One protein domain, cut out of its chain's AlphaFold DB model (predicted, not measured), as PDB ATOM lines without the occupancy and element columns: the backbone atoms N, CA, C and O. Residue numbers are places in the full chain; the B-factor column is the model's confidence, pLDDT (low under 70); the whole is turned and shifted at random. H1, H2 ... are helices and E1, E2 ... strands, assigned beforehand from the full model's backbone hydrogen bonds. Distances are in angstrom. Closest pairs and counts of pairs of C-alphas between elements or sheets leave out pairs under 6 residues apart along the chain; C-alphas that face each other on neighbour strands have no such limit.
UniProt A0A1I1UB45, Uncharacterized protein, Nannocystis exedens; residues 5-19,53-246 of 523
ATOM      1  N   ARG A   5     -28.321  14.441  51.410       26.05
ATOM      2  CA  ARG A   5     -28.794  14.433  50.028       26.05
ATOM      3  C   ARG A   5     -29.832  13.328  49.816       26.05
ATOM      4  O   ARG A   5     -30.741  13.536  49.036       26.05
ATOM      5  N   HIS A   6     -29.782  12.224  50.568       28.19
ATOM      6  CA  HIS A   6     -30.641  11.048  50.379       28.19
ATOM      7  C   HIS A   6     -32.098  11.159  50.853       28.19
ATOM      8  O   HIS A   6     -32.926  10.398  50.363       28.19
ATOM      9  N   VAL A   7     -32.460  12.093  51.740       30.77
ATOM     10  CA  VAL A   7     -33.859  12.229  52.213       30.77
ATOM     11  C   VAL A   7     -34.660  13.166  51.299       30.77
ATOM     12  O   VAL A   7     -35.799  12.866  50.946       30.77
ATOM     13  N   ALA A   8     -34.007  14.216  50.789       27.53
ATOM     14  CA  ALA A   8     -34.460  15.014  49.647       27.53
ATOM     15  C   ALA A   8     -34.597  14.172  48.376       27.53
ATOM     16  O   ALA A   8     -35.592  14.251  47.659       27.53
ATOM     17  N   LEU A   9     -33.583  13.330  48.135       32.28
ATOM     18  CA  LEU A   9     -33.572  12.378  47.041       32.28
ATOM     19  C   LEU A   9     -34.685  11.355  47.238       32.28
ATOM     20  O   LEU A   9     -35.292  11.031  46.248       32.28
ATOM     21  N   ALA A  10     -35.024  10.887  48.445       33.69
ATOM     22  CA  ALA A  10     -36.127   9.938  48.652       33.69
ATOM     23  C   ALA A  10     -37.500  10.533  48.285       33.69
ATOM     24  O   ALA A  10     -38.276   9.872  47.603       33.69
ATOM     25  N   ALA A  11     -37.773  11.794  48.638       34.75
ATOM     26  CA  ALA A  11     -38.986  12.500  48.202       34.75
ATOM     27  C   ALA A  11     -38.987  12.807  46.686       34.75
ATOM     28  O   ALA A  11     -40.041  12.797  46.057       34.75
ATOM     29  N   ALA A  12     -37.811  13.005  46.078       35.69
ATOM     30  CA  ALA A  12     -37.647  13.136  44.627       35.69
ATOM     31  C   ALA A  12     -37.643  11.776  43.880       35.69
ATOM     32  O   ALA A  12     -38.141  11.693  42.763       35.69
ATOM     33  N   LEU A  13     -37.169  10.687  44.497       39.47
ATOM     34  CA  LEU A  13     -37.148   9.302  44.001       39.47
ATOM     35  C   LEU A  13     -38.585   8.770  43.976       39.47
ATOM     36  O   LEU A  13     -38.963   8.125  42.999       39.47
ATOM     37  N   VAL A  14     -39.398   9.107  44.984       42.16
ATOM     38  CA  VAL A  14     -40.834   8.792  45.070       42.16
ATOM     39  C   VAL A  14     -41.617   9.328  43.866       42.16
ATOM     40  O   VAL A  14     -42.518   8.650  43.378       42.16
ATOM     41  N   THR A  15     -41.236  10.485  43.325       38.47
ATOM     42  CA  THR A  15     -41.900  11.075  42.149       38.47
ATOM     43  C   THR A  15     -41.189  10.753  40.837       38.47
ATOM     44  O   THR A  15     -41.798  10.869  39.778       38.47
ATOM     45  N   ALA A  16     -39.911  10.360  40.874       34.25
ATOM     46  CA  ALA A  16     -39.087  10.445  39.676       34.25
ATOM     47  C   ALA A  16     -38.155   9.264  39.367       34.25
ATOM     48  O   ALA A  16     -37.558   9.231  38.297       34.25
ATOM     49  N   THR A  17     -38.100   8.243  40.225       37.56
ATOM     50  CA  THR A  17     -37.465   6.945  39.884       37.56
ATOM     51  C   THR A  17     -38.462   5.817  39.650       37.56
ATOM     52  O   THR A  17     -38.134   4.799  39.054       37.56
ATOM     53  N   VAL A  18     -39.712   6.014  40.057       35.56
ATOM     54  CA  VAL A  18     -40.795   5.039  39.889       35.56
ATOM     55  C   VAL A  18     -41.271   4.964  38.428       35.56
ATOM     56  O   VAL A  18     -41.716   3.915  37.968       35.56
ATOM     57  N   LEU A  19     -41.119   6.061  37.678       35.66
ATOM     58  CA  LEU A  19     -41.728   6.285  36.355       35.66
ATOM     59  C   LEU A  19     -40.719   6.275  35.197       35.66
ATOM     60  O   LEU A  19     -40.998   6.812  34.123       35.66
ATOM     61  N   PRO A  53     -59.490   2.327  28.367       94.50
ATOM     62  CA  PRO A  53     -58.333   2.474  29.252       94.50
ATOM     63  C   PRO A  53     -57.812   1.124  29.765       94.50
ATOM     64  O   PRO A  53     -58.517   0.114  29.727       94.50
ATOM     65  N   HIS A  54     -56.572   1.100  30.254       94.69
ATOM     66  CA  HIS A  54     -56.009  -0.053  30.956       94.69
ATOM     67  C   HIS A  54     -56.747  -0.314  32.265       94.69
ATOM     68  O   HIS A  54     -57.212   0.608  32.934       94.69
ATOM     69  N   GLN A  55     -56.793  -1.579  32.674       94.69
ATOM     70  CA  GLN A  55     -57.285  -1.945  33.995       94.69
ATOM     71  C   GLN A  55     -56.226  -1.614  35.056       94.69
ATOM     72  O   GLN A  55     -55.120  -2.153  35.033       94.69
ATOM     73  N   LEU A  56     -56.569  -0.734  35.997       92.31
ATOM     74  CA  LEU A  56     -55.672  -0.321  37.075       92.31
ATOM     75  C   LEU A  56     -55.713  -1.301  38.258       92.31
ATOM     76  O   LEU A  56     -56.780  -1.750  38.680       92.31
ATOM     77  N   SER A  57     -54.539  -1.600  38.819       92.06
ATOM     78  CA  SER A  57     -54.387  -2.332  40.083       92.06
ATOM     79  C   SER A  57     -54.380  -1.356  41.259       92.06
ATOM     80  O   SER A  57     -53.867  -0.256  41.138       92.06
ATOM     81  N   GLN A  58     -54.861  -1.763  42.433       88.50
ATOM     82  CA  GLN A  58     -54.718  -0.957  43.658       88.50
ATOM     83  C   GLN A  58     -53.267  -0.906  44.172       88.50
ATOM     84  O   GLN A  58     -52.893  -0.000  44.913       88.50
ATOM     85  N   MET A  59     -52.441  -1.879  43.781       85.75
ATOM     86  CA  MET A  59     -51.017  -1.946  44.111       85.75
ATOM     87  C   MET A  59     -50.216  -2.258  42.842       85.75
ATOM     88  O   MET A  59     -49.818  -3.406  42.636       85.75
ATOM     89  N   PRO A  60     -50.019  -1.271  41.951       87.31
ATOM     90  CA  PRO A  60     -49.139  -1.433  40.798       87.31
ATOM     91  C   PRO A  60     -47.690  -1.644  41.258       87.31
ATOM     92  O   PRO A  60     -47.335  -1.317  42.392       87.31
ATOM     93  N   ASP A  61     -46.822  -2.164  40.394       83.38
ATOM     94  CA  ASP A  61     -45.388  -2.319  40.707       83.38
ATOM     95  C   ASP A  61     -44.682  -0.979  40.922       83.38
ATOM     96  O   ASP A  61     -43.656  -0.904  41.589       83.38
ATOM     97  N   ALA A  62     -45.246   0.089  40.377       86.56
ATOM     98  CA  ALA A  62     -44.742   1.437  40.509       86.56
ATOM     99  C   ALA A  62     -45.924   2.404  40.414       86.56
ATOM    100  O   ALA A  62     -46.729   2.315  39.488       86.56
ATOM    101  N   GLY A  63     -46.047   3.328  41.361       86.12
ATOM    102  CA  GLY A  63     -47.022   4.405  41.268       86.12
ATOM    103  C   GLY A  63     -46.812   5.498  42.303       86.12
ATOM    104  O   GLY A  63     -46.231   5.264  43.360       86.12
ATOM    105  N   ALA A  64     -47.299   6.691  41.985       89.19
ATOM    106  CA  ALA A  64     -47.333   7.836  42.877       89.19
ATOM    107  C   ALA A  64     -48.568   8.700  42.597       89.19
ATOM    108  O   ALA A  64     -48.975   8.887  41.448       89.19
ATOM    109  N   PHE A  65     -49.150   9.251  43.656       90.19
ATOM    110  CA  PHE A  65     -50.216  10.237  43.597       90.19
ATOM    111  C   PHE A  65     -49.943  11.326  44.631       90.19
ATOM    112  O   PHE A  65     -49.723  11.041  45.811       90.19
ATOM    113  N   ILE A  66     -49.957  12.576  44.179       90.75
ATOM    114  CA  ILE A  66     -49.745  13.754  45.012       90.75
ATOM    115  C   ILE A  66     -50.873  14.733  44.714       90.75
ATOM    116  O   ILE A  66     -50.871  15.366  43.665       90.75
ATOM    117  N   ALA A  67     -51.828  14.881  45.628       90.31
ATOM    118  CA  ALA A  67     -52.996  15.739  45.444       90.31
ATOM    119  C   ALA A  67     -52.631  17.221  45.289       90.31
ATOM    120  O   ALA A  67     -53.266  17.926  44.506       90.31
ATOM    121  N   ARG A  68     -51.628  17.685  46.050       90.25
ATOM    122  CA  ARG A  68     -51.163  19.082  46.072       90.25
ATOM    123  C   ARG A  68     -49.632  19.161  46.127       90.25
ATOM    124  O   ARG A  68     -49.055  19.345  47.198       90.25
ATOM    125  N   PRO A  69     -48.950  19.004  44.983       88.31
ATOM    126  CA  PRO A  69     -47.490  19.040  44.906       88.31
ATOM    127  C   PRO A  69     -46.865  20.304  45.492       88.31
ATOM    128  O   PRO A  69     -45.834  20.208  46.140       88.31
ATOM    129  N   ALA A  70     -47.485  21.476  45.326       87.06
ATOM    130  CA  ALA A  70     -46.965  22.719  45.896       87.06
ATOM    131  C   ALA A  70     -46.928  22.686  47.432       87.06
ATOM    132  O   ALA A  70     -45.973  23.180  48.020       87.06
ATOM    133  N   GLU A  71     -47.922  22.068  48.078       85.00
ATOM    134  CA  GLU A  71     -47.946  21.901  49.538       85.00
ATOM    135  C   GLU A  71     -46.919  20.873  50.006       85.00
ATOM    136  O   GLU A  71     -46.275  21.076  51.030       85.00
ATOM    137  N   VAL A  72     -46.717  19.793  49.241       82.00
ATOM    138  CA  VAL A  72     -45.650  18.825  49.529       82.00
ATOM    139  C   VAL A  72     -44.287  19.494  49.429       82.00
ATOM    140  O   VAL A  72     -43.492  19.340  50.344       82.00
ATOM    141  N   VAL A  73     -44.034  20.268  48.368       80.94
ATOM    142  CA  VAL A  73     -42.787  21.028  48.195       80.94
ATOM    143  C   VAL A  73     -42.596  22.033  49.317       80.94
ATOM    144  O   VAL A  73     -41.511  22.081  49.882       80.94
ATOM    145  N   ALA A  74     -43.639  22.784  49.678       80.00
ATOM    146  CA  ALA A  74     -43.587  23.685  50.822       80.00
ATOM    147  C   ALA A  74     -43.187  22.918  52.086       80.00
ATOM    148  O   ALA A  74     -42.177  23.255  52.673       80.00
ATOM    149  N   GLY A  75     -43.852  21.807  52.415       74.25
ATOM    150  CA  GLY A  75     -43.522  20.992  53.589       74.25
ATOM    151  C   GLY A  75     -42.156  20.288  53.556       74.25
ATOM    152  O   GLY A  75     -41.787  19.655  54.543       74.25
ATOM    153  N   ILE A  76     -41.394  20.346  52.456       75.56
ATOM    154  CA  ILE A  76     -39.992  19.892  52.428       75.56
ATOM    155  C   ILE A  76     -39.079  20.895  53.154       75.56
ATOM    156  O   ILE A  76     -38.030  20.485  53.655       75.56
ATOM    157  N   ASP A  77     -39.473  22.169  53.270       70.50
ATOM    158  CA  ASP A  77     -38.727  23.226  53.982       70.50
ATOM    159  C   ASP A  77     -38.437  22.882  55.446       70.50
ATOM    160  O   ASP A  77     -37.437  23.294  56.024       70.50
ATOM    161  N   ALA A  78     -39.285  22.038  56.018       68.81
ATOM    162  CA  ALA A  78     -39.175  21.470  57.337       68.81
ATOM    163  C   ALA A  78     -38.038  20.447  57.456       68.81
ATOM    164  O   ALA A  78     -37.639  20.104  58.567       68.81
ATOM    165  N   TYR A  79     -37.527  19.906  56.359       71.94
ATOM    166  CA  TYR A  79     -36.567  18.802  56.384       71.94
ATOM    167  C   TYR A  79     -35.270  19.121  55.660       71.94
ATOM    168  O   TYR A  79     -34.238  18.539  55.995       71.94
ATOM    169  N   LEU A  80     -35.303  20.049  54.703       69.56
ATOM    170  CA  LEU A  80     -34.146  20.425  53.909       69.56
ATOM    171  C   LEU A  80     -33.839  21.913  54.005       69.56
ATOM    172  O   LEU A  80     -34.761  22.723  54.009       69.56
ATOM    173  N   PRO A  81     -32.548  22.274  54.009       66.50
ATOM    174  CA  PRO A  81     -32.149  23.672  53.928       66.50
ATOM    175  C   PRO A  81     -32.520  24.309  52.583       66.50
ATOM    176  O   PRO A  81     -32.954  25.450  52.509       66.50
ATOM    177  N   GLU A  82     -32.361  23.553  51.499       71.75
ATOM    178  CA  GLU A  82     -32.656  24.017  50.148       71.75
ATOM    179  C   GLU A  82     -33.773  23.167  49.557       71.75
ATOM    180  O   GLU A  82     -33.627  21.958  49.353       71.75
ATOM    181  N   VAL A  83     -34.903  23.818  49.290       69.19
ATOM    182  CA  VAL A  83     -36.074  23.190  48.685       69.19
ATOM    183  C   VAL A  83     -36.050  23.451  47.179       69.19
ATOM    184  O   VAL A  83     -35.999  24.613  46.763       69.19
ATOM    185  N   PRO A  84     -36.107  22.412  46.326       75.88
ATOM    186  CA  PRO A  84     -36.204  22.618  44.890       75.88
ATOM    187  C   PRO A  84     -37.531  23.300  44.543       75.88
ATOM    188  O   PRO A  84     -38.590  22.943  45.063       75.88
ATOM    189  N   SER A  85     -37.488  24.262  43.621       84.06
ATOM    190  CA  SER A  85     -38.708  24.912  43.143       84.06
ATOM    191  C   SER A  85     -39.634  23.904  42.444       84.06
ATOM    192  O   SER A  85     -39.172  22.918  41.860       84.06
ATOM    193  N   LEU A  86     -40.943  24.167  42.442       85.56
ATOM    194  CA  LEU A  86     -41.901  23.324  41.720       85.56
ATOM    195  C   LEU A  86     -41.537  23.170  40.224       85.56
ATOM    196  O   LEU A  86     -41.550  22.034  39.750       85.56
ATOM    197  N   PRO A  87     -41.141  24.229  39.481       87.75
ATOM    198  CA  PRO A  87     -40.633  24.073  38.117       87.75
ATOM    199  C   PRO A  87     -39.390  23.184  38.017       87.75
ATOM    200  O   PRO A  87     -39.280  22.409  37.075       87.75
ATOM    201  N   THR A  88     -38.469  23.239  38.983       85.50
ATOM    202  CA  THR A  88     -37.289  22.356  39.004       85.50
ATOM    203  C   THR A  88     -37.698  20.887  39.128       85.50
ATOM    204  O   THR A  88     -37.178  20.037  38.404       85.50
ATOM    205  N   LEU A  89     -38.664  20.583  40.000       82.81
ATOM    206  CA  LEU A  89     -39.208  19.230  40.145       82.81
ATOM    207  C   LEU A  89     -39.987  18.785  38.905       82.81
ATOM    208  O   LEU A  89     -39.828  17.653  38.453       82.81
ATOM    209  N   ALA A  90     -40.789  19.676  38.321       85.62
ATOM    210  CA  ALA A  90     -41.508  19.404  37.083       85.62
ATOM    211  C   ALA A  90     -40.542  19.109  35.927       85.62
ATOM    212  O   ALA A  90     -40.741  18.133  35.209       85.62
ATOM    213  N   ALA A  91     -39.471  19.897  35.778       83.69
ATOM    214  CA  ALA A  91     -38.432  19.672  34.776       83.69
ATOM    215  C   ALA A  91     -37.767  18.310  34.962       83.69
ATOM    216  O   ALA A  91     -37.587  17.586  33.988       83.69
ATOM    217  N   PHE A  92     -37.459  17.926  36.205       80.06
ATOM    218  CA  PHE A  92     -36.909  16.606  36.495       80.06
ATOM    219  C   PHE A  92     -37.840  15.490  35.997       80.06
ATOM    220  O   PHE A  92     -37.397  14.615  35.261       80.06
ATOM    221  N   VAL A  93     -39.135  15.541  36.336       80.62
ATOM    222  CA  VAL A  93     -40.117  14.536  35.887       80.62
ATOM    223  C   VAL A  93     -40.252  14.538  34.361       80.62
ATOM    224  O   VAL A  93     -40.229  13.477  33.742       80.62
ATOM    225  N   LEU A  94     -40.352  15.716  33.741       83.62
ATOM    226  CA  LEU A  94     -40.535  15.881  32.297       83.62
ATOM    227  C   LEU A  94     -39.329  15.408  31.478       83.62
ATOM    228  O   LEU A  94     -39.522  14.827  30.414       83.62
ATOM    229  N   ARG A  95     -38.099  15.598  31.970       79.94
ATOM    230  CA  ARG A  95     -36.869  15.122  31.308       79.94
ATOM    231  C   ARG A  95     -36.799  13.596  31.213       79.94
ATOM    232  O   ARG A  95     -36.115  13.075  30.342       79.94
ATOM    233  N   MET A  96     -37.548  12.880  32.055       74.12
ATOM    234  CA  MET A  96     -37.702  11.424  31.947       74.12
ATOM    235  C   MET A  96     -38.711  11.005  30.865       74.12
ATOM    236  O   MET A  96     -38.787   9.831  30.507       74.12
ATOM    237  N   GLN A  97     -39.521  11.945  30.366       80.00
ATOM    238  CA  GLN A  97     -40.590  11.691  29.397       80.00
ATOM    239  C   GLN A  97     -40.291  12.282  28.012       80.00
ATOM    240  O   GLN A  97     -40.790  11.771  27.013       80.00
ATOM    241  N   ALA A  98     -39.500  13.355  27.947       82.12
ATOM    242  CA  ALA A  98     -39.279  14.165  26.756       82.12
ATOM    243  C   ALA A  98     -37.827  14.686  26.680       82.12
ATOM    244  O   ALA A  98     -37.142  14.737  27.703       82.12
ATOM    245  N   PRO A  99     -37.354  15.133  25.497       85.31
ATOM    246  CA  PRO A  99     -36.053  15.789  25.357       85.31
ATOM    247  C   PRO A  99     -35.896  16.987  26.298       85.31
ATOM    248  O   PRO A  99     -36.866  17.701  26.561       85.31
ATOM    249  N   ALA A 100     -34.664  17.243  26.750       84.56
ATOM    250  CA  ALA A 100     -34.367  18.278  27.742       84.56
ATOM    251  C   ALA A 100     -34.915  19.661  27.359       84.56
ATOM    252  O   ALA A 100     -35.556  20.312  28.179       84.56
ATOM    253  N   GLU A 101     -34.761  20.069  26.096       88.19
ATOM    254  CA  GLU A 101     -35.277  21.354  25.604       88.19
ATOM    255  C   GLU A 101     -36.802  21.474  25.717       88.19
ATOM    256  O   GLU A 101     -37.328  22.534  26.055       88.19
ATOM    257  N   LEU A 102     -37.529  20.390  25.429       89.00
ATOM    258  CA  LEU A 102     -38.985  20.368  25.530       89.00
ATOM    259  C   LEU A 102     -39.420  20.332  26.999       89.00
ATOM    260  O   LEU A 102     -40.328  21.066  27.389       89.00
ATOM    261  N   ALA A 103     -38.745  19.534  27.825       86.88
ATOM    262  CA  ALA A 103     -38.995  19.477  29.259       86.88
ATOM    263  C   ALA A 103     -38.803  20.847  29.932       86.88
ATOM    264  O   ALA A 103     -39.660  21.269  30.707       86.88
ATOM    265  N   ASP A 104     -37.746  21.577  29.576       89.56
ATOM    266  CA  ASP A 104     -37.440  22.896  30.134       89.56
ATOM    267  C   ASP A 104     -38.452  23.967  29.694       89.56
ATOM    268  O   ASP A 104     -38.788  24.856  30.477       89.56
ATOM    269  N   LYS A 105     -39.016  23.856  28.481       91.94
ATOM    270  CA  LYS A 105     -40.125  24.714  28.017       91.94
ATOM    271  C   LYS A 105     -41.438  24.430  28.749       91.94
ATOM    272  O   LYS A 105     -42.206  25.352  29.026       91.94
ATOM    273  N   LEU A 106     -41.715  23.161  29.045       92.25
ATOM    274  CA  LEU A 106     -42.968  22.716  29.658       92.25
ATOM    275  C   LEU A 106     -42.986  22.896  31.181       92.25
ATOM    276  O   LEU A 106     -44.033  23.205  31.746       92.25
ATOM    277  N   ALA A 107     -41.845  22.739  31.849       91.00
ATOM    278  CA  ALA A 107     -41.751  22.750  33.306       91.00
ATOM    279  C   ALA A 107     -42.328  24.008  33.981       91.00
ATOM    280  O   ALA A 107     -43.068  23.857  34.957       91.00
ATOM    281  N   PRO A 108     -42.108  25.238  33.468       94.06
ATOM    282  CA  PRO A 108     -42.719  26.435  34.032       94.06
ATOM    283  C   PRO A 108     -44.247  26.433  33.963       94.06
ATOM    284  O   PRO A 108     -44.866  27.166  34.729       94.06
ATOM    285  N   GLN A 109     -44.859  25.655  33.062       95.50
ATOM    286  CA  GLN A 109     -46.312  25.591  32.864       95.50
ATOM    287  C   GLN A 109     -47.009  24.628  33.826       95.50
ATOM    288  O   GLN A 109     -48.227  24.719  33.982       95.50
ATOM    289  N   VAL A 110     -46.270  23.722  34.469       93.44
ATOM    290  CA  VAL A 110     -46.830  22.745  35.406       93.44
ATOM    291  C   VAL A 110     -47.278  23.445  36.692       93.44
ATOM    292  O   VAL A 110     -46.575  24.301  37.233       93.44
ATOM    293  N   VAL A 111     -48.463  23.088  37.187       94.12
ATOM    294  CA  VAL A 111     -49.047  23.652  38.415       94.12
ATOM    295  C   VAL A 111     -49.034  22.643  39.557       94.12
ATOM    296  O   VAL A 111     -49.055  21.438  39.327       94.12
ATOM    297  N   GLY A 112     -48.980  23.129  40.797       89.69
ATOM    298  CA  GLY A 112     -48.859  22.292  42.000       89.69
ATOM    299  C   GLY A 112     -50.063  22.363  42.941       89.69
ATOM    300  O   GLY A 112     -50.031  21.766  44.011       89.69
ATOM    301  N   ASP A 113     -51.111  23.092  42.567       92.88
ATOM    302  CA  ASP A 113     -52.398  23.162  43.271       92.88
ATOM    303  C   ASP A 113     -53.380  22.064  42.825       92.88
ATOM    304  O   ASP A 113     -54.468  21.922  43.389       92.88
ATOM    305  N   ARG A 114     -52.990  21.272  41.819       93.38
ATOM    306  CA  ARG A 114     -53.754  20.155  41.262       93.38
ATOM    307  C   ARG A 114     -52.947  18.853  41.314       93.38
ATOM    308  O   ARG A 114     -51.716  18.916  41.349       93.38
ATOM    309  N   PRO A 115     -53.613  17.683  41.272       91.31
ATOM    310  CA  PRO A 115     -52.932  16.416  41.487       91.31
ATOM    311  C   PRO A 115     -51.902  16.070  40.414       91.31
ATOM    312  O   PRO A 115     -52.203  16.144  39.223       91.31
ATOM    313  N   TRP A 116     -50.721  15.624  40.839       92.44
ATOM    314  CA  TRP A 116     -49.769  14.900  39.994       92.44
ATOM    315  C   TRP A 116     -49.969  13.406  40.206       92.44
ATOM    316  O   TRP A 116     -50.140  12.950  41.339       92.44
ATOM    317  N   ALA A 117     -49.934  12.641  39.123       89.62
ATOM    318  CA  ALA A 117     -50.060  11.195  39.196       89.62
ATOM    319  C   ALA A 117     -49.099  10.525  38.224       89.62
ATOM    320  O   ALA A 117     -48.860  11.019  37.123       89.62
ATOM    321  N   GLY A 118     -48.597   9.363  38.615       88.50
ATOM    322  CA  GLY A 118     -47.927   8.468  37.696       88.50
ATOM    323  C   GLY A 118     -48.104   7.019  38.106       88.50
ATOM    324  O   GLY A 118     -48.170   6.710  39.295       88.50
ATOM    325  N   VAL A 119     -48.192   6.124  37.131       86.50
ATOM    326  CA  VAL A 119     -48.327   4.690  37.382       86.50
ATOM    327  C   VAL A 119     -47.655   3.868  36.295       86.50
ATOM    328  O   VAL A 119     -47.713   4.222  35.121       86.50
ATOM    329  N   HIS A 120     -47.073   2.742  36.695       86.69
ATOM    330  CA  HIS A 120     -46.681   1.678  35.789       86.69
ATOM    331  C   HIS A 120     -47.820   0.661  35.658       86.69
ATOM    332  O   HIS A 120     -48.223   0.038  36.645       86.69
ATOM    333  N   VAL A 121     -48.344   0.478  34.449       85.94
ATOM    334  CA  VAL A 121     -49.427  -0.474  34.168       85.94
ATOM    335  C   VAL A 121     -49.257  -1.059  32.774       85.94
ATOM    336  O   VAL A 121     -48.848  -0.369  31.851       85.94
ATOM    337  N   ALA A 122     -49.552  -2.354  32.623       87.19
ATOM    338  CA  ALA A 122     -49.475  -3.059  31.340       87.19
ATOM    339  C   ALA A 122     -48.121  -2.916  30.599       87.19
ATOM    340  O   ALA A 122     -48.064  -3.052  29.379       87.19
ATOM    341  N   GLY A 123     -47.027  -2.687  31.335       81.38
ATOM    342  CA  GLY A 123     -45.681  -2.544  30.776       81.38
ATOM    343  C   GLY A 123     -45.311  -1.132  30.308       81.38
ATOM    344  O   GLY A 123     -44.204  -0.970  29.805       81.38
ATOM    345  N   GLU A 124     -46.171  -0.128  30.502       80.94
ATOM    346  CA  GLU A 124     -45.885   1.279  30.183       80.94
ATOM    347  C   GLU A 124     -46.008   2.195  31.410       80.94
ATOM    348  O   GLU A 124     -46.703   1.883  32.381       80.94
ATOM    349  N   ASP A 125     -45.317   3.335  31.359       84.19
ATOM    350  CA  ASP A 125     -45.379   4.382  32.381       84.19
ATOM    351  C   ASP A 125     -46.334   5.491  31.931       84.19
ATOM    352  O   ASP A 125     -46.135   6.116  30.889       84.19
ATOM    353  N   ILE A 126     -47.358   5.758  32.739       87.44
ATOM    354  CA  ILE A 126     -48.357   6.798  32.490       87.44
ATOM    355  C   ILE A 126     -48.110   7.928  33.471       87.44
ATOM    356  O   ILE A 126     -48.147   7.701  34.680       87.44
ATOM    357  N   VAL A 127     -47.888   9.142  32.973       90.88
ATOM    358  CA  VAL A 127     -47.596  10.326  33.797       90.88
ATOM    359  C   VAL A 127     -48.596  11.427  33.492       90.88
ATOM    360  O   VAL A 127     -48.856  11.725  32.331       90.88
ATOM    361  N   VAL A 128     -49.154  12.042  34.531       92.25
ATOM    362  CA  VAL A 128     -50.159  13.105  34.437       92.25
ATOM    363  C   VAL A 128     -49.676  14.321  35.208       92.25
ATOM    364  O   VAL A 128     -49.545  14.284  36.434       92.25
ATOM    365  N   LEU A 129     -49.449  15.410  34.474       92.88
ATOM    366  CA  LEU A 129     -49.029  16.694  35.013       92.88
ATOM    367  C   LEU A 129     -50.060  17.774  34.650       92.88
ATOM    368  O   LEU A 129     -50.249  18.078  33.472       92.88
ATOM    369  N   PRO A 130     -50.741  18.384  35.627       94.38
ATOM    370  CA  PRO A 130     -51.625  19.508  35.384       94.38
ATOM    371  C   PRO A 130     -50.808  20.728  34.950       94.38
ATOM    372  O   PRO A 130     -49.791  21.063  35.557       94.38
ATOM    373  N   VAL A 131     -51.281  21.430  33.923       95.94
ATOM    374  CA  VAL A 131     -50.623  22.621  33.364       95.94
ATOM    375  C   VAL A 131     -51.541  23.839  33.398       95.94
ATOM    376  O   VAL A 131     -52.762  23.702  33.489       95.94
ATOM    377  N   ARG A 132     -50.984  25.052  33.355       93.12
ATOM    378  CA  ARG A 132     -51.801  26.268  33.239       93.12
ATOM    379  C   ARG A 132     -52.577  26.250  31.914       93.12
ATOM    380  O   ARG A 132     -51.985  25.912  30.887       93.12
ATOM    381  N   PRO A 133     -53.865  26.639  31.905       84.94
ATOM    382  CA  PRO A 133     -54.575  26.890  30.659       84.94
ATOM    383  C   PRO A 133     -53.847  27.980  29.866       84.94
ATOM    384  O   PRO A 133     -53.502  29.023  30.422       84.94
ATOM    385  N   GLY A 134     -53.600  27.748  28.580       79.06
ATOM    386  CA  GLY A 134     -52.923  28.719  27.726       79.06
ATOM    387  C   GLY A 134     -52.216  28.084  26.536       79.06
ATOM    388  O   GLY A 134     -52.157  26.863  26.401       79.06
ATOM    389  N   GLN A 135     -51.664  28.936  25.671       80.12
ATOM    390  CA  GLN A 135     -51.000  28.498  24.443       80.12
ATOM    391  C   GLN A 135     -49.609  27.900  24.692       80.12
ATOM    392  O   GLN A 135     -49.195  27.050  23.925       80.12
ATOM    393  N   GLY A 136     -48.929  28.217  25.804       85.62
ATOM    394  CA  GLY A 136     -47.528  27.818  26.020       85.62
ATOM    395  C   GLY A 136     -47.238  26.313  25.901       85.62
ATOM    396  O   GLY A 136     -46.207  25.935  25.353       85.62
ATOM    397  N   VAL A 137     -48.145  25.442  26.364       89.25
ATOM    398  CA  VAL A 137     -47.997  23.981  26.194       89.25
ATOM    399  C   VAL A 137     -48.376  23.541  24.780       89.25
ATOM    400  O   VAL A 137     -47.667  22.738  24.182       89.25
ATOM    401  N   ALA A 138     -49.463  24.083  24.225       87.94
ATOM    402  CA  ALA A 138     -49.895  23.776  22.862       87.94
ATOM    403  C   ALA A 138     -48.843  24.196  21.818       87.94
ATOM    404  O   ALA A 138     -48.557  23.438  20.897       87.94
ATOM    405  N   ASP A 139     -48.215  25.356  22.004       90.25
ATOM    406  CA  ASP A 139     -47.135  25.881  21.171       90.25
ATOM    407  C   ASP A 139     -45.877  25.017  21.273       90.25
ATOM    408  O   ASP A 139     -45.227  24.763  20.262       90.25
ATOM    409  N   ALA A 140     -45.548  24.516  22.470       89.56
ATOM    410  CA  ALA A 140     -44.408  23.622  22.670       89.56
ATOM    411  C   ALA A 140     -44.589  22.256  21.982       89.56
ATOM    412  O   ALA A 140     -43.603  21.628  21.604       89.56
ATOM    413  N   LEU A 141     -45.836  21.805  21.813       90.81
ATOM    414  CA  LEU A 141     -46.181  20.561  21.117       90.81
ATOM    415  C   LEU A 141     -46.498  20.770  19.626       90.81
ATOM    416  O   LEU A 141     -46.717  19.805  18.892       90.81
ATOM    417  N   LYS A 142     -46.537  22.021  19.160       90.56
ATOM    418  CA  LYS A 142     -46.898  22.367  17.786       90.56
ATOM    419  C   LYS A 142     -45.859  21.837  16.798       90.56
ATOM    420  O   LYS A 142     -44.659  21.999  16.989       90.56
ATOM    421  N   GLY A 143     -46.335  21.250  15.701       87.56
ATOM    422  CA  GLY A 143     -45.479  20.706  14.641       87.56
ATOM    423  C   GLY A 143     -44.965  19.289  14.905       87.56
ATOM    424  O   GLY A 143     -44.322  18.719  14.030       87.56
ATOM    425  N   LEU A 144     -45.277  18.702  16.065       91.75
ATOM    426  CA  LEU A 144     -45.057  17.279  16.310       91.75
ATOM    427  C   LEU A 144     -46.088  16.429  15.554       91.75
ATOM    428  O   LEU A 144     -47.223  16.854  15.315       91.75
ATOM    429  N   GLU A 145     -45.688  15.214  15.176       92.12
ATOM    430  CA  GLU A 145     -46.546  14.261  14.464       92.12
ATOM    431  C   GLU A 145     -47.769  13.917  15.322       92.12
ATOM    432  O   GLU A 145     -47.628  13.435  16.445       92.12
ATOM    433  N   SER A 146     -48.971  14.161  14.800       91.50
ATOM    434  CA  SER A 146     -50.217  13.795  15.479       91.50
ATOM    435  C   SER A 146     -50.464  12.289  15.397       91.50
ATOM    436  O   SER A 146     -50.263  11.676  14.351       91.50
ATOM    437  N   VAL A 147     -50.934  11.695  16.492       90.38
ATOM    438  CA  VAL A 147     -51.218  10.262  16.612       90.38
ATOM    439  C   VAL A 147     -52.621  10.073  17.194       90.38
ATOM    440  O   VAL A 147     -52.924  10.559  18.281       90.38
ATOM    441  N   GLY A 148     -53.475   9.328  16.488       86.62
ATOM    442  CA  GLY A 148     -54.875   9.115  16.877       86.62
ATOM    443  C   GLY A 148     -55.768  10.352  16.697       86.62
ATOM    444  O   GLY A 148     -55.326  11.401  16.237       86.62
ATOM    445  N   ASP A 149     -57.040  10.226  17.083       86.50
ATOM    446  CA  ASP A 149     -58.080  11.202  16.709       86.50
ATOM    447  C   ASP A 149     -58.327  12.302  17.756       86.50
ATOM    448  O   ASP A 149     -59.134  13.203  17.538       86.50
ATOM    449  N   PHE A 150     -57.660  12.244  18.912       86.25
ATOM    450  CA  PHE A 150     -57.917  13.129  20.059       86.25
ATOM    451  C   PHE A 150     -56.773  14.109  20.368       86.25
ATOM    452  O   PHE A 150     -56.733  14.700  21.448       86.25
ATOM    453  N   GLY A 151     -55.863  14.308  19.407       86.81
ATOM    454  CA  GLY A 151     -54.804  15.317  19.490       86.81
ATOM    455  C   GLY A 151     -53.590  14.902  20.323       86.81
ATOM    456  O   GLY A 151     -52.923  15.766  20.890       86.81
ATOM    457  N   ALA A 152     -53.306  13.601  20.428       92.88
ATOM    458  CA  ALA A 152     -52.019  13.148  20.946       92.88
ATOM    459  C   ALA A 152     -50.916  13.387  19.906       92.88
ATOM    460  O   ALA A 152     -51.171  13.398  18.702       92.88
ATOM    461  N   VAL A 153     -49.684  13.573  20.367       94.38
ATOM    462  CA  VAL A 153     -48.511  13.817  19.527       94.38
ATOM    463  C   VAL A 153     -47.386  12.857  19.877       94.38
ATOM    464  O   VAL A 153     -47.238  12.451  21.032       94.38
ATOM    465  N   ARG A 154     -46.571  12.502  18.887       93.25
ATOM    466  CA  ARG A 154     -45.358  11.710  19.084       93.25
ATOM    467  C   ARG A 154     -44.212  12.611  19.532       93.25
ATOM    468  O   ARG A 154     -43.891  13.596  18.870       93.25
ATOM    469  N   LEU A 155     -43.580  12.249  20.642       88.44
ATOM    470  CA  LEU A 155     -42.394  12.927  21.140       88.44
ATOM    471  C   LEU A 155     -41.127  12.358  20.491       88.44
ATOM    472  O   LEU A 155     -41.031  11.140  20.296       88.44
ATOM    473  N   PRO A 156     -40.120  13.203  20.216       79.69
ATOM    474  CA  PRO A 156     -38.775  12.724  19.944       79.69
ATOM    475  C   PRO A 156     -38.241  11.951  21.157       79.69
ATOM    476  O   PRO A 156     -38.580  12.271  22.299       79.69
ATOM    477  N   ALA A 157     -37.389  10.954  20.921       67.69
ATOM    478  CA  ALA A 157     -36.725  10.250  22.012       67.69
ATOM    479  C   ALA A 157     -35.921  11.246  22.877       67.69
ATOM    480  O   ALA A 157     -35.302  12.164  22.323       67.69
ATOM    481  N   PRO A 158     -35.927  11.111  24.215       62.75
ATOM    482  CA  PRO A 158     -35.138  11.974  25.084       62.75
ATOM    483  C   PRO A 158     -33.649  11.879  24.718       62.75
ATOM    484  O   PRO A 158     -33.136  10.793  24.453       62.75
ATOM    485  N   ALA A 159     -32.953  13.016  24.677       49.75
ATOM    486  CA  ALA A 159     -31.523  13.045  24.383       49.75
ATOM    487  C   ALA A 159     -30.733  12.434  25.557       49.75
ATOM    488  O   ALA A 159     -30.685  13.022  26.637       49.75
ATOM    489  N   GLY A 160     -30.136  11.257  25.350       50.31
ATOM    490  CA  GLY A 160     -29.252  10.590  26.309       50.31
ATOM    491  C   GLY A 160     -28.832   9.185  25.856       50.31
ATOM    492  O   GLY A 160     -29.651   8.439  25.326       50.31
ATOM    493  N   ASP A 161     -27.564   8.832  26.101       37.94
ATOM    494  CA  ASP A 161     -26.857   7.583  25.733       37.94
ATOM    495  C   ASP A 161     -27.409   6.288  26.367       37.94
ATOM    496  O   ASP A 161     -26.722   5.268  26.445       37.94
ATOM    497  N   SER A 162     -28.657   6.263  26.830       43.03
ATOM    498  CA  SER A 162     -29.286   5.027  27.284       43.03
ATOM    499  C   SER A 162     -29.830   4.265  26.080       43.03
ATOM    500  O   SER A 162     -31.042   4.169  25.882       43.03
ATOM    501  N   THR A 163     -28.926   3.702  25.279       40.12
ATOM    502  CA  THR A 163     -29.277   2.494  24.533       40.12
ATOM    503  C   THR A 163     -29.606   1.452  25.606       40.12
ATOM    504  O   THR A 163     -28.747   1.186  26.452       40.12
ATOM    505  N   PRO A 164     -30.830   0.898  25.664       44.09
ATOM    506  CA  PRO A 164     -31.094  -0.263  26.506       44.09
ATOM    507  C   PRO A 164     -30.027  -1.329  26.218       44.09
ATOM    508  O   PRO A 164     -29.543  -1.401  25.087       44.09
ATOM    509  N   ALA A 165     -29.673  -2.164  27.200       42.06
ATOM    510  CA  ALA A 165     -28.662  -3.225  27.043       42.06
ATOM    511  C   ALA A 165     -28.901  -4.136  25.811       42.06
ATOM    512  O   ALA A 165     -27.988  -4.805  25.335       42.06
ATOM    513  N   ASP A 166     -30.121  -4.101  25.276       41.59
ATOM    514  CA  ASP A 166     -30.638  -4.891  24.170       41.59
ATOM    515  C   ASP A 166     -30.467  -4.212  22.785       41.59
ATOM    516  O   ASP A 166     -30.899  -4.768  21.779       41.59
ATOM    517  N   GLY A 167     -29.867  -3.015  22.693       36.69
ATOM    518  CA  GLY A 167     -29.542  -2.352  21.415       36.69
ATOM    519  C   GLY A 167     -30.728  -1.742  20.651       36.69
ATOM    520  O   GLY A 167     -30.556  -1.246  19.538       36.69
ATOM    521  N   GLN A 168     -31.934  -1.768  21.224       37.59
ATOM    522  CA  GLN A 168     -33.162  -1.320  20.566       37.59
ATOM    523  C   GLN A 168     -33.556   0.084  21.048       37.59
ATOM    524  O   GLN A 168     -33.602   0.303  22.259       37.59
ATOM    525  N   PRO A 169     -33.841   1.049  20.151       41.72
ATOM    526  CA  PRO A 169     -34.215   2.396  20.568       41.72
ATOM    527  C   PRO A 169     -35.495   2.352  21.419       41.72
ATOM    528  O   PRO A 169     -36.400   1.568  21.110       41.72
ATOM    529  N   PRO A 170     -35.587   3.164  22.490       53.66
ATOM    530  CA  PRO A 170     -36.789   3.230  23.310       53.66
ATOM    531  C   PRO A 170     -38.002   3.558  22.433       53.66
ATOM    532  O   PRO A 170     -37.906   4.360  21.499       53.66
ATOM    533  N   ALA A 171     -39.140   2.917  22.714       56.62
ATOM    534  CA  ALA A 171     -40.374   3.182  21.986       56.62
ATOM    535  C   ALA A 171     -40.707   4.689  22.049       56.62
ATOM    536  O   ALA A 171     -40.504   5.313  23.095       56.62
ATOM    537  N   PRO A 172     -41.178   5.296  20.944       61.78
ATOM    538  CA  PRO A 172     -41.473   6.720  20.926       61.78
ATOM    539  C   PRO A 172     -42.619   7.024  21.894       61.78
ATOM    540  O   PRO A 172     -43.714   6.479  21.749       61.78
ATOM    541  N   LYS A 173     -42.368   7.908  22.864       85.50
ATOM    542  CA  LYS A 173     -43.384   8.349  23.822       85.50
ATOM    543  C   LYS A 173     -44.440   9.209  23.139       85.50
ATOM    544  O   LYS A 173     -44.148   9.962  22.207       85.50
ATOM    545  N   LEU A 174     -45.666   9.129  23.631       92.88
ATOM    546  CA  LEU A 174     -46.767   9.991  23.236       92.88
ATOM    547  C   LEU A 174     -47.023  11.033  24.322       92.88
ATOM    548  O   LEU A 174     -46.928  10.739  25.514       92.88
ATOM    549  N   ALA A 175     -47.394  12.237  23.901       94.25
ATOM    550  CA  ALA A 175     -47.918  13.275  24.773       94.25
ATOM    551  C   ALA A 175     -49.333  13.659  24.350       94.25
ATOM    552  O   ALA A 175     -49.650  13.696  23.164       94.25
ATOM    553  N   TRP A 176     -50.179  13.998  25.313       95.00
ATOM    554  CA  TRP A 176     -51.513  14.520  25.057       95.00
ATOM    555  C   TRP A 176     -51.849  15.628  26.039       95.00
ATOM    556  O   TRP A 176     -51.760  15.449  27.253       95.00
ATOM    557  N   LEU A 177     -52.242  16.782  25.502       94.62
ATOM    558  CA  LEU A 177     -52.835  17.858  26.279       94.62
ATOM    559  C   LEU A 177     -54.352  17.648  26.321       94.62
ATOM    560  O   LEU A 177     -55.062  17.997  25.377       94.62
ATOM    561  N   ASP A 178     -54.857  17.079  27.417       91.81
ATOM    562  CA  ASP A 178     -56.294  16.910  27.623       91.81
ATOM    563  C   ASP A 178     -56.934  18.279  27.884       91.81
ATOM    564  O   ASP A 178     -56.851  18.822  28.988       91.81
ATOM    565  N   GLY A 179     -57.583  18.839  26.861       86.94
ATOM    566  CA  GLY A 179     -58.236  20.146  26.930       86.94
ATOM    567  C   GLY A 179     -59.415  20.220  27.907       86.94
ATOM    568  O   GLY A 179     -59.791  21.317  28.308       86.94
ATOM    569  N   GLN A 180     -59.990  19.087  28.333       87.94
ATOM    570  CA  GLN A 180     -61.069  19.089  29.331       87.94
ATOM    571  C   GLN A 180     -60.525  19.297  30.744       87.94
ATOM    572  O   GLN A 180     -61.139  19.984  31.557       87.94
ATOM    573  N   THR A 181     -59.367  18.707  31.038       89.44
ATOM    574  CA  THR A 181     -58.771  18.747  32.377       89.44
ATOM    575  C   THR A 181     -57.547  19.651  32.461       89.44
ATOM    576  O   THR A 181     -57.037  19.851  33.556       89.44
ATOM    577  N   ASN A 182     -57.053  20.202  31.348       93.62
ATOM    578  CA  ASN A 182     -55.756  20.885  31.251       93.62
ATOM    579  C   ASN A 182     -54.627  20.052  31.875       93.62
ATOM    580  O   ASN A 182     -53.862  20.547  32.710       93.62
ATOM    581  N   ASN A 183     -54.583  18.767  31.515       94.00
ATOM    582  CA  ASN A 183     -53.538  17.845  31.943       94.00
ATOM    583  C   ASN A 183     -52.649  17.520  30.753       94.00
ATOM    584  O   ASN A 183     -53.144  17.160  29.690       94.00
ATOM    585  N   LEU A 184     -51.344  17.616  30.960       95.12
ATOM    586  CA  LEU A 184     -50.352  17.063  30.065       95.12
ATOM    587  C   LEU A 184     -50.076  15.619  30.487       95.12
ATOM    588  O   LEU A 184     -49.624  15.359  31.603       95.12
ATOM    589  N   VAL A 185     -50.404  14.690  29.600       94.25
ATOM    590  CA  VAL A 185     -50.334  13.249  29.832       94.25
ATOM    591  C   VAL A 185     -49.247  12.652  28.954       94.25
ATOM    592  O   VAL A 185     -49.191  12.962  27.767       94.25
ATOM    593  N   PHE A 186     -48.427  11.772  29.520       91.81
ATOM    594  CA  PHE A 186     -47.415  10.998  28.805       91.81
ATOM    595  C   PHE A 186     -47.695   9.509  28.957       91.81
ATOM    596  O   PHE A 186     -48.063   9.070  30.048       91.81
ATOM    597  N   ALA A 187     -47.531   8.755  27.875       90.69
ATOM    598  CA  ALA A 187     -47.652   7.299  27.847       90.69
ATOM    599  C   ALA A 187     -46.969   6.738  26.587       90.69
ATOM    600  O   ALA A 187     -46.595   7.503  25.698       90.69
ATOM    601  N   ASP A 188     -46.857   5.418  26.472       88.56
ATOM    602  CA  ASP A 188     -46.293   4.775  25.279       88.56
ATOM    603  C   ASP A 188     -47.392   4.451  24.249       88.56
ATOM    604  O   ASP A 188     -47.121   4.289  23.056       88.56
ATOM    605  N   THR A 189     -48.655   4.377  24.685       92.31
ATOM    606  CA  THR A 189     -49.801   4.045  23.828       92.31
ATOM    607  C   THR A 189     -50.983   5.005  23.985       92.31
ATOM    608  O   THR A 189     -51.160   5.663  25.011       92.31
ATOM    609  N   LEU A 190     -51.865   5.057  22.975       93.75
ATOM    610  CA  LEU A 190     -53.119   5.828  23.052       93.75
ATOM    611  C   LEU A 190     -54.041   5.329  24.181       93.75
ATOM    612  O   LEU A 190     -54.770   6.117  24.783       93.75
ATOM    613  N   GLN A 191     -53.995   4.030  24.484       94.00
ATOM    614  CA  GLN A 191     -54.705   3.436  25.615       94.00
ATOM    615  C   GLN A 191     -54.128   3.915  26.956       94.00
ATOM    616  O   GLN A 191     -54.889   4.266  27.861       94.00
ATOM    617  N   GLY A 192     -52.801   4.008  27.075       92.50
ATOM    618  CA  GLY A 192     -52.135   4.612  28.228       92.50
ATOM    619  C   GLY A 192     -52.564   6.066  28.441       92.50
ATOM    620  O   GLY A 192     -52.986   6.434  29.539       92.50
ATOM    621  N   LEU A 193     -52.606   6.868  27.373       93.88
ATOM    622  CA  LEU A 193     -53.109   8.246  27.441       93.88
ATOM    623  C   LEU A 193     -54.559   8.314  27.945       93.88
ATOM    624  O   LEU A 193     -54.862   9.117  28.830       93.88
ATOM    625  N   ALA A 194     -55.449   7.444  27.457       93.88
ATOM    626  CA  ALA A 194     -56.844   7.383  27.906       93.88
ATOM    627  C   ALA A 194     -56.994   6.961  29.384       93.88
ATOM    628  O   ALA A 194     -57.913   7.403  30.075       93.88
ATOM    629  N   THR A 195     -56.070   6.142  29.892       93.81
ATOM    630  CA  THR A 195     -56.065   5.648  31.282       93.81
ATOM    631  C   THR A 195     -55.837   6.765  32.305       93.81
ATOM    632  O   THR A 195     -56.306   6.668  33.440       93.81
ATOM    633  N   SER A 196     -55.186   7.864  31.909       90.50
ATOM    634  CA  SER A 196     -54.905   9.021  32.775       90.50
ATOM    635  C   SER A 196     -56.123   9.539  33.550       90.50
ATOM    636  O   SER A 196     -56.011   9.893  34.725       90.50
ATOM    637  N   ARG A 197     -57.310   9.515  32.930       91.31
ATOM    638  CA  ARG A 197     -58.572   9.981  33.525       91.31
ATOM    639  C   ARG A 197     -59.046   9.130  34.706       91.31
ATOM    640  O   ARG A 197     -59.832   9.610  35.517       91.31
ATOM    641  N   GLN A 198     -58.572   7.891  34.825       93.62
ATOM    642  CA  GLN A 198     -58.940   6.979  35.912       93.62
ATOM    643  C   GLN A 198     -57.999   7.059  37.122       93.62
ATOM    644  O   GLN A 198     -58.365   6.594  38.206       93.62
ATOM    645  N   LEU A 199     -56.809   7.660  36.977       90.12
ATOM    646  CA  LEU A 199     -55.814   7.710  38.055       90.12
ATOM    647  C   LEU A 199     -56.324   8.435  39.310       90.12
ATOM    648  O   LEU A 199     -56.173   7.868  40.394       90.12
ATOM    649  N   PRO A 200     -56.978   9.616  39.221       89.94
ATOM    650  CA  PRO A 200     -57.463  10.304  40.417       89.94
ATOM    651  C   PRO A 200     -58.526   9.509  41.178       89.94
ATOM    652  O   PRO A 200     -58.492   9.467  42.402       89.94
ATOM    653  N   ALA A 201     -59.441   8.838  40.472       91.88
ATOM    654  CA  ALA A 201     -60.476   8.023  41.107       91.88
ATOM    655  C   ALA A 201     -59.903   6.759  41.772       91.88
ATOM    656  O   ALA A 201     -60.426   6.308  42.787       91.88
ATOM    657  N   THR A 202     -58.826   6.202  41.212       92.88
ATOM    658  CA  THR A 202     -58.216   4.957  41.702       92.88
ATOM    659  C   THR A 202     -57.278   5.207  42.880       92.88
ATOM    660  O   THR A 202     -57.370   4.524  43.894       92.88
ATOM    661  N   TYR A 203     -56.392   6.201  42.767       88.62
ATOM    662  CA  TYR A 203     -55.309   6.430  43.731       88.62
ATOM    663  C   TYR A 203     -55.518   7.667  44.615       88.62
ATOM    664  O   TYR A 203     -54.851   7.809  45.636       88.62
ATOM    665  N   GLY A 204     -56.474   8.538  44.281       87.31
ATOM    666  CA  GLY A 204     -56.715   9.797  44.993       87.31
ATOM    667  C   GLY A 204     -57.448   9.679  46.329       87.31
ATOM    668  O   GLY A 204     -57.829  10.696  46.901       87.31
ATOM    669  N   SER A 205     -57.640   8.461  46.848       88.38
ATOM    670  CA  SER A 205     -58.215   8.236  48.182       88.38
ATOM    671  C   SER A 205     -57.312   8.739  49.314       88.38
ATOM    672  O   SER A 205     -57.795   8.997  50.418       88.38
ATOM    673  N   ARG A 206     -56.007   8.899  49.053       83.12
ATOM    674  CA  ARG A 206     -55.025   9.473  49.981       83.12
ATOM    675  C   ARG A 206     -54.290  10.637  49.304       83.12
ATOM    676  O   ARG A 206     -53.854  10.464  48.166       83.12
ATOM    677  N   PRO A 207     -54.127  11.803  49.963       88.94
ATOM    678  CA  PRO A 207     -53.492  12.965  49.336       88.94
ATOM    679  C   PRO A 207     -52.045  12.746  48.907       88.94
ATOM    680  O   PRO A 207     -51.612  13.319  47.911       88.94
ATOM    681  N   LEU A 208     -51.307  11.926  49.647       86.62
ATOM    682  CA  LEU A 208     -49.973  11.480  49.286       86.62
ATOM    683  C   LEU A 208     -49.969   9.955  49.297       86.62
ATOM    684  O   LEU A 208     -50.322   9.338  50.303       86.62
ATOM    685  N   TRP A 209     -49.584   9.348  48.180       88.19
ATOM    686  CA  TRP A 209     -49.459   7.903  48.043       88.19
ATOM    687  C   TRP A 209     -48.327   7.551  47.084       88.19
ATOM    688  O   TRP A 209     -48.115   8.227  46.079       88.19
ATOM    689  N   PHE A 210     -47.613   6.476  47.392       88.12
ATOM    690  CA  PHE A 210     -46.557   5.937  46.553       88.12
ATOM    691  C   PHE A 210     -46.361   4.445  46.793       88.12
ATOM    692  O   PHE A 210     -46.527   3.942  47.907       88.12
ATOM    693  N   THR A 211     -45.934   3.745  45.748       87.88
ATOM    694  CA  THR A 211     -45.414   2.391  45.856       87.88
ATOM    695  C   THR A 211     -44.338   2.102  44.814       87.88
ATOM    696  O   THR A 211     -44.387   2.604  43.691       87.88
ATOM    697  N   LEU A 212     -43.377   1.266  45.196       87.44
ATOM    698  CA  LEU A 212     -42.312   0.766  44.343       87.44
ATOM    699  C   LEU A 212     -41.967  -0.672  44.737       87.44
ATOM    700  O   LEU A 212     -41.483  -0.921  45.840       87.44
ATOM    701  N   ALA A 213     -42.236  -1.607  43.835       86.62
ATOM    702  CA  ALA A 213     -41.856  -3.009  43.920       86.62
ATOM    703  C   ALA A 213     -40.415  -3.223  43.450       86.62
ATOM    704  O   ALA A 213     -39.864  -2.419  42.696       86.62
ATOM    705  N   ASP A 214     -39.818  -4.333  43.865       83.44
ATOM    706  CA  ASP A 214     -38.452  -4.716  43.521       83.44
ATOM    707  C   ASP A 214     -38.212  -4.839  42.010       83.44
ATOM    708  O   ASP A 214     -37.168  -4.394  41.530       83.44
ATOM    709  N   THR A 215     -39.192  -5.358  41.263       82.62
ATOM    710  CA  THR A 215     -39.174  -5.491  39.797       82.62
ATOM    711  C   THR A 215     -38.838  -4.175  39.103       82.62
ATOM    712  O   THR A 215     -38.060  -4.157  38.151       82.62
ATOM    713  N   ARG A 216     -39.380  -3.062  39.607       79.81
ATOM    714  CA  ARG A 216     -39.131  -1.712  39.090       79.81
ATOM    715  C   ARG A 216     -37.961  -1.036  39.789       79.81
ATOM    716  O   ARG A 216     -37.142  -0.410  39.125       79.81
ATOM    717  N   ALA A 217     -37.838  -1.200  41.103       74.00
ATOM    718  CA  ALA A 217     -36.772  -0.584  41.882       74.00
ATOM    719  C   ALA A 217     -35.383  -0.975  41.371       74.00
ATOM    720  O   ALA A 217     -34.516  -0.115  41.252       74.00
ATOM    721  N   ARG A 218     -35.180  -2.253  41.021       74.19
ATOM    722  CA  ARG A 218     -33.881  -2.778  40.576       74.19
ATOM    723  C   ARG A 218     -33.390  -2.222  39.247       74.19
ATOM    724  O   ARG A 218     -32.200  -2.306  38.968       74.19
ATOM    725  N   LEU A 219     -34.281  -1.626  38.462       68.00
ATOM    726  CA  LEU A 219     -33.925  -0.984  37.199       68.00
ATOM    727  C   LEU A 219     -33.178   0.339  37.422       68.00
ATOM    728  O   LEU A 219     -32.412   0.762  36.565       68.00
ATOM    729  N   VAL A 220     -33.377   0.965  38.585       62.22
ATOM    730  CA  VAL A 220     -32.738   2.235  38.968       62.22
ATOM    731  C   VAL A 220     -31.757   2.043  40.129       62.22
ATOM    732  O   VAL A 220     -30.760   2.749  40.240       62.22
ATOM    733  N   MET A 221     -32.022   1.064  40.992       69.94
ATOM    734  CA  MET A 221     -31.237   0.720  42.174       69.94
ATOM    735  C   MET A 221     -30.941  -0.788  42.161       69.94
ATOM    736  O   MET A 221     -31.676  -1.551  42.791       69.94
ATOM    737  N   PRO A 222     -29.880  -1.249  41.466       71.94
ATOM    738  CA  PRO A 222     -29.590  -2.678  41.307       71.94
ATOM    739  C   PRO A 222     -29.542  -3.463  42.629       71.94
ATOM    740  O   PRO A 222     -29.978  -4.612  42.693       71.94
ATOM    741  N   GLU A 223     -29.082  -2.819  43.705       77.00
ATOM    742  CA  GLU A 223     -28.986  -3.392  45.053       77.00
ATOM    743  C   GLU A 223     -30.227  -3.143  45.930       77.00
ATOM    744  O   GLU A 223     -30.122  -3.074  47.152       77.00
ATOM    745  N   PHE A 224     -31.422  -3.009  45.346       76.19
ATOM    746  CA  PHE A 224     -32.645  -2.809  46.127       76.19
ATOM    747  C   PHE A 224     -32.939  -4.021  47.041       76.19
ATOM    748  O   PHE A 224     -33.179  -5.128  46.536       76.19
ATOM    749  N   PRO A 225     -32.930  -3.849  48.380       80.25
ATOM    750  CA  PRO A 225     -32.927  -4.975  49.316       80.25
ATOM    751  C   PRO A 225     -34.331  -5.434  49.744       80.25
ATOM    752  O   PRO A 225     -34.449  -6.364  50.535       80.25
ATOM    753  N   TYR A 226     -35.389  -4.800  49.239       85.19
ATOM    754  CA  TYR A 226     -36.772  -4.997  49.684       85.19
ATOM    755  C   TYR A 226     -37.639  -5.574  48.565       85.19
ATOM    756  O   TYR A 226     -37.324  -5.368  47.398       85.19
ATOM    757  N   ALA A 227     -38.743  -6.253  48.893       89.62
ATOM    758  CA  ALA A 227     -39.751  -6.630  47.891       89.62
ATOM    759  C   ALA A 227     -40.552  -5.414  47.426       89.62
ATOM    760  O   ALA A 227     -40.947  -5.317  46.266       89.62
ATOM    761  N   ARG A 228     -40.848  -4.498  48.351       88.25
ATOM    762  CA  ARG A 228     -41.662  -3.316  48.077       88.25
ATOM    763  C   ARG A 228     -41.427  -2.242  49.119       88.25
ATOM    764  O   ARG A 228     -41.302  -2.542  50.302       88.25
ATOM    765  N   VAL A 229     -41.470  -0.994  48.682       88.75
ATOM    766  CA  VAL A 229     -41.659   0.169  49.546       88.75
ATOM    767  C   VAL A 229     -42.993   0.807  49.172       88.75
ATOM    768  O   VAL A 229     -43.343   0.906  47.996       88.75
ATOM    769  N   ALA A 230     -43.777   1.202  50.164       88.62
ATOM    770  CA  ALA A 230     -45.005   1.954  49.966       88.62
ATOM    771  C   ALA A 230     -45.089   3.067  51.000       88.62
ATOM    772  O   ALA A 230     -44.683   2.875  52.141       88.62
ATOM    773  N   ALA A 231     -45.626   4.216  50.614       87.00
ATOM    774  CA  ALA A 231     -45.878   5.305  51.539       87.00
ATOM    775  C   ALA A 231     -47.251   5.907  51.287       87.00
ATOM    776  O   ALA A 231     -47.714   5.955  50.148       87.00
ATOM    777  N   ALA A 232     -47.917   6.357  52.343       88.06
ATOM    778  CA  ALA A 232     -49.202   7.007  52.212       88.06
ATOM    779  C   ALA A 232     -49.519   7.919  53.397       88.06
ATOM    780  O   ALA A 232     -49.159   7.616  54.531       88.06
ATOM    781  N   GLY A 233     -50.220   9.020  53.144       87.06
ATOM    782  CA  GLY A 233     -50.432  10.036  54.163       87.06
ATOM    783  C   GLY A 233     -51.272  11.222  53.710       87.06
ATOM    784  O   GLY A 233     -51.667  11.313  52.547       87.06
ATOM    785  N   GLN A 234     -51.529  12.142  54.639       86.31
ATOM    786  CA  GLN A 234     -52.143  13.443  54.331       86.31
ATOM    787  C   GLN A 234     -51.110  14.447  53.790       86.31
ATOM    788  O   GLN A 234     -51.467  15.378  53.078       86.31
ATOM    789  N   GLY A 235     -49.827  14.240  54.096       81.12
ATOM    790  CA  GLY A 235     -48.703  15.082  53.689       81.12
ATOM    791  C   GLY A 235     -47.408  14.603  54.350       81.12
ATOM    792  O   GLY A 235     -47.406  13.574  55.022       81.12
ATOM    793  N   LEU A 236     -46.306  15.343  54.209       80.00
ATOM    794  CA  LEU A 236     -45.005  14.927  54.764       80.00
ATOM    795  C   LEU A 236     -44.969  14.882  56.301       80.00
ATOM    796  O   LEU A 236     -44.198  14.119  56.871       80.00
ATOM    797  N   HIS A 237     -45.829  15.649  56.972       81.75
ATOM    798  CA  HIS A 237     -45.980  15.634  58.434       81.75
ATOM    799  C   HIS A 237     -46.969  14.575  58.938       81.75
ATOM    800  O   HIS A 237     -47.173  14.439  60.138       81.75
ATOM    801  N   SER A 238     -47.608  13.824  58.046       86.38
ATOM    802  CA  SER A 238     -48.534  12.751  58.400       86.38
ATOM    803  C   SER A 238     -48.398  11.664  57.348       86.38
ATOM    804  O   SER A 238     -49.205  11.576  56.420       86.38
ATOM    805  N   LEU A 239     -47.301  10.911  57.458       85.38
ATOM    806  CA  LEU A 239     -46.857   9.939  56.467       85.38
ATOM    807  C   LEU A 239     -46.558   8.600  57.129       85.38
ATOM    808  O   LEU A 239     -45.827   8.530  58.116       85.38
ATOM    809  N   ASP A 240     -47.092   7.541  56.541       87.31
ATOM    810  CA  ASP A 240     -46.806   6.162  56.900       87.31
ATOM    811  C   ASP A 240     -46.023   5.501  55.778       87.31
ATOM    812  O   ASP A 240     -46.439   5.547  54.622       87.31
ATOM    813  N   VAL A 241     -44.895   4.887  56.116       88.56
ATOM    814  CA  VAL A 241     -44.002   4.191  55.192       88.56
ATOM    815  C   VAL A 241     -43.915   2.728  55.596       88.56
ATOM    816  O   VAL A 241     -43.689   2.387  56.754       88.56
ATOM    817  N   HIS A 242     -44.064   1.849  54.618       88.00
ATOM    818  CA  HIS A 242     -43.987   0.409  54.763       88.00
ATOM    819  C   HIS A 242     -42.902  -0.131  53.846       88.00
ATOM    820  O   HIS A 242     -42.832   0.234  52.672       88.00
ATOM    821  N   VAL A 243     -42.095  -1.043  54.371       88.88
ATOM    822  CA  VAL A 243     -41.060  -1.736  53.610       88.88
ATOM    823  C   VAL A 243     -41.233  -3.229  53.814       88.88
ATOM    824  O   VAL A 243     -41.181  -3.686  54.951       88.88
ATOM    825  N   LEU A 244     -41.457  -3.972  52.734       89.12
ATOM    826  CA  LEU A 244     -41.675  -5.417  52.760       89.12
ATOM    827  C   LEU A 244     -40.373  -6.177  52.504       89.12
ATOM    828  O   LEU A 244     -39.585  -5.804  51.630       89.12
ATOM    829  N   GLU A 245     -40.180  -7.264  53.242       87.88
ATOM    830  CA  GLU A 245     -39.069  -8.196  53.062       87.88
ATOM    831  C   GLU A 245     -39.047  -8.798  51.648       87.88
ATOM    832  O   GLU A 245     -40.090  -9.154  51.098       87.88
ATOM    833  N   ALA A 246     -37.857  -8.920  51.051       85.88
ATOM    834  CA  ALA A 246     -37.682  -9.638  49.790       85.88
ATOM    835  C   ALA A 246     -37.594 -11.159  50.029       85.88
ATOM    836  O   ALA A 246     -36.938 -11.585  50.977       85.88
TER     837      ALA A 246
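This is residues 5 to 19 and 53 to 246 of the 523 residues of an uncharacterized protein of Nannocystis exedens (UniProt A0A1I1UB45). One broad, twisted wall of nine strands runs through the domain; the longest helix, H6, crosses one face, and the shorter helices H1, H3, H4 and H7 lie on the other side. Residues 163 to 168 stick out as a free loop. The 209 printed residues hold seven named helices and nine named strands, class mixed, in the order H1 E1 H2 H3 H4 E2 E3 H5 E4 E5 E6 H6 E7 H7 E8 E9. The sheet, antiparallel throughout, has the order E4 E5 E6 E3 E2 E1 E7 E8 E9. The whole is compact, with a radius of gyration of the C-alphas of 16.5 A and spans of 45 by 38 by 32 A.

Start at edge strand E4, residues 152 to 154, and cross E5, 174 to 178, E6, 183 to 187, E3, 124 to 130, E2, 116 to 121, E1, 62 to 66, E7, 208 to 213, and E8, 226 to 235, to edge strand E9, 238 to 245. E4, E5 and E6 form a meander, each strand the antiparallel neighbour of the one before. Look for N 64 of E1 and O 118 of E2, 2.8 A apart, and in the hairpin E8 and E9 for N 230 and O 242, 2.8 A apart, both within hydrogen-bond range. H6, residues 190 to 203, is on the sheet at a height of 7.7 A, over E6, E3 and, only just, with 3 C-alphas, E2; it runs across the strands, at 65 degrees to E3 on the local plane. Its closest C-alphas to E6 are Leu 193 and Ala 187, 5.6 A. On the opposite face H7, residues 214 to 220, has a height of 5.3 A and is over none of the strands. The hub, H3, residues 86 to 95, touches H4, residues 100 to 109, in a helical hairpin; the closest C-alphas are Ala 91 and Ala 107, 4.8 A. H1, residues 5 to 16, touches H3 with residues 12 to 16 alone, closest at the C-alphas of Ala 16 and Val 93, 5.7 A. H2, residues 69 to 74, only just touches H3, with 3 pairs of C-alphas within 8 A, the closest those of Ala 70 and Leu 86, 6.6 A. H4 touches H5, residues 135 to 140, at a shallow tilt of 12 degrees, opposite ways, closest at the C-alphas of Leu 106 and Val 137, 6.2 A. Each O i to N i+4 pair is within hydrogen-bond range in H2, H3 and H5, against 7 of 8 in H1, 4 of 6 in H4, 4 of 10 in H6 and 1 of 3 in H7, where O i to N i+3 gives 8 of 11 in H6 and 3 of 4 in H7.

Find C-alpha 5 at (-28.794, 14.433, 50.028), where H1 begins. H6 runs 20.8 A from C-alpha 190 at (-53.119, 5.828, 23.052). E8 spans 23.7 A, and E9 23.6 A to C-alpha 245 at (-39.069, -8.196, 53.062).

The two C-alphas farthest apart, Gly 143 and Glu 245, are 48.5 A from each other. Residues 20 to 52 are not printed, and C-alphas 19 and 53 are 18.5 A apart across this cut. The links H2 to H3, H5 to E4 and E4 to E5 are long. The mean pLDDT of the printed part is 79.9; among the residues under 70 are 5 to 19 and 157 to 172.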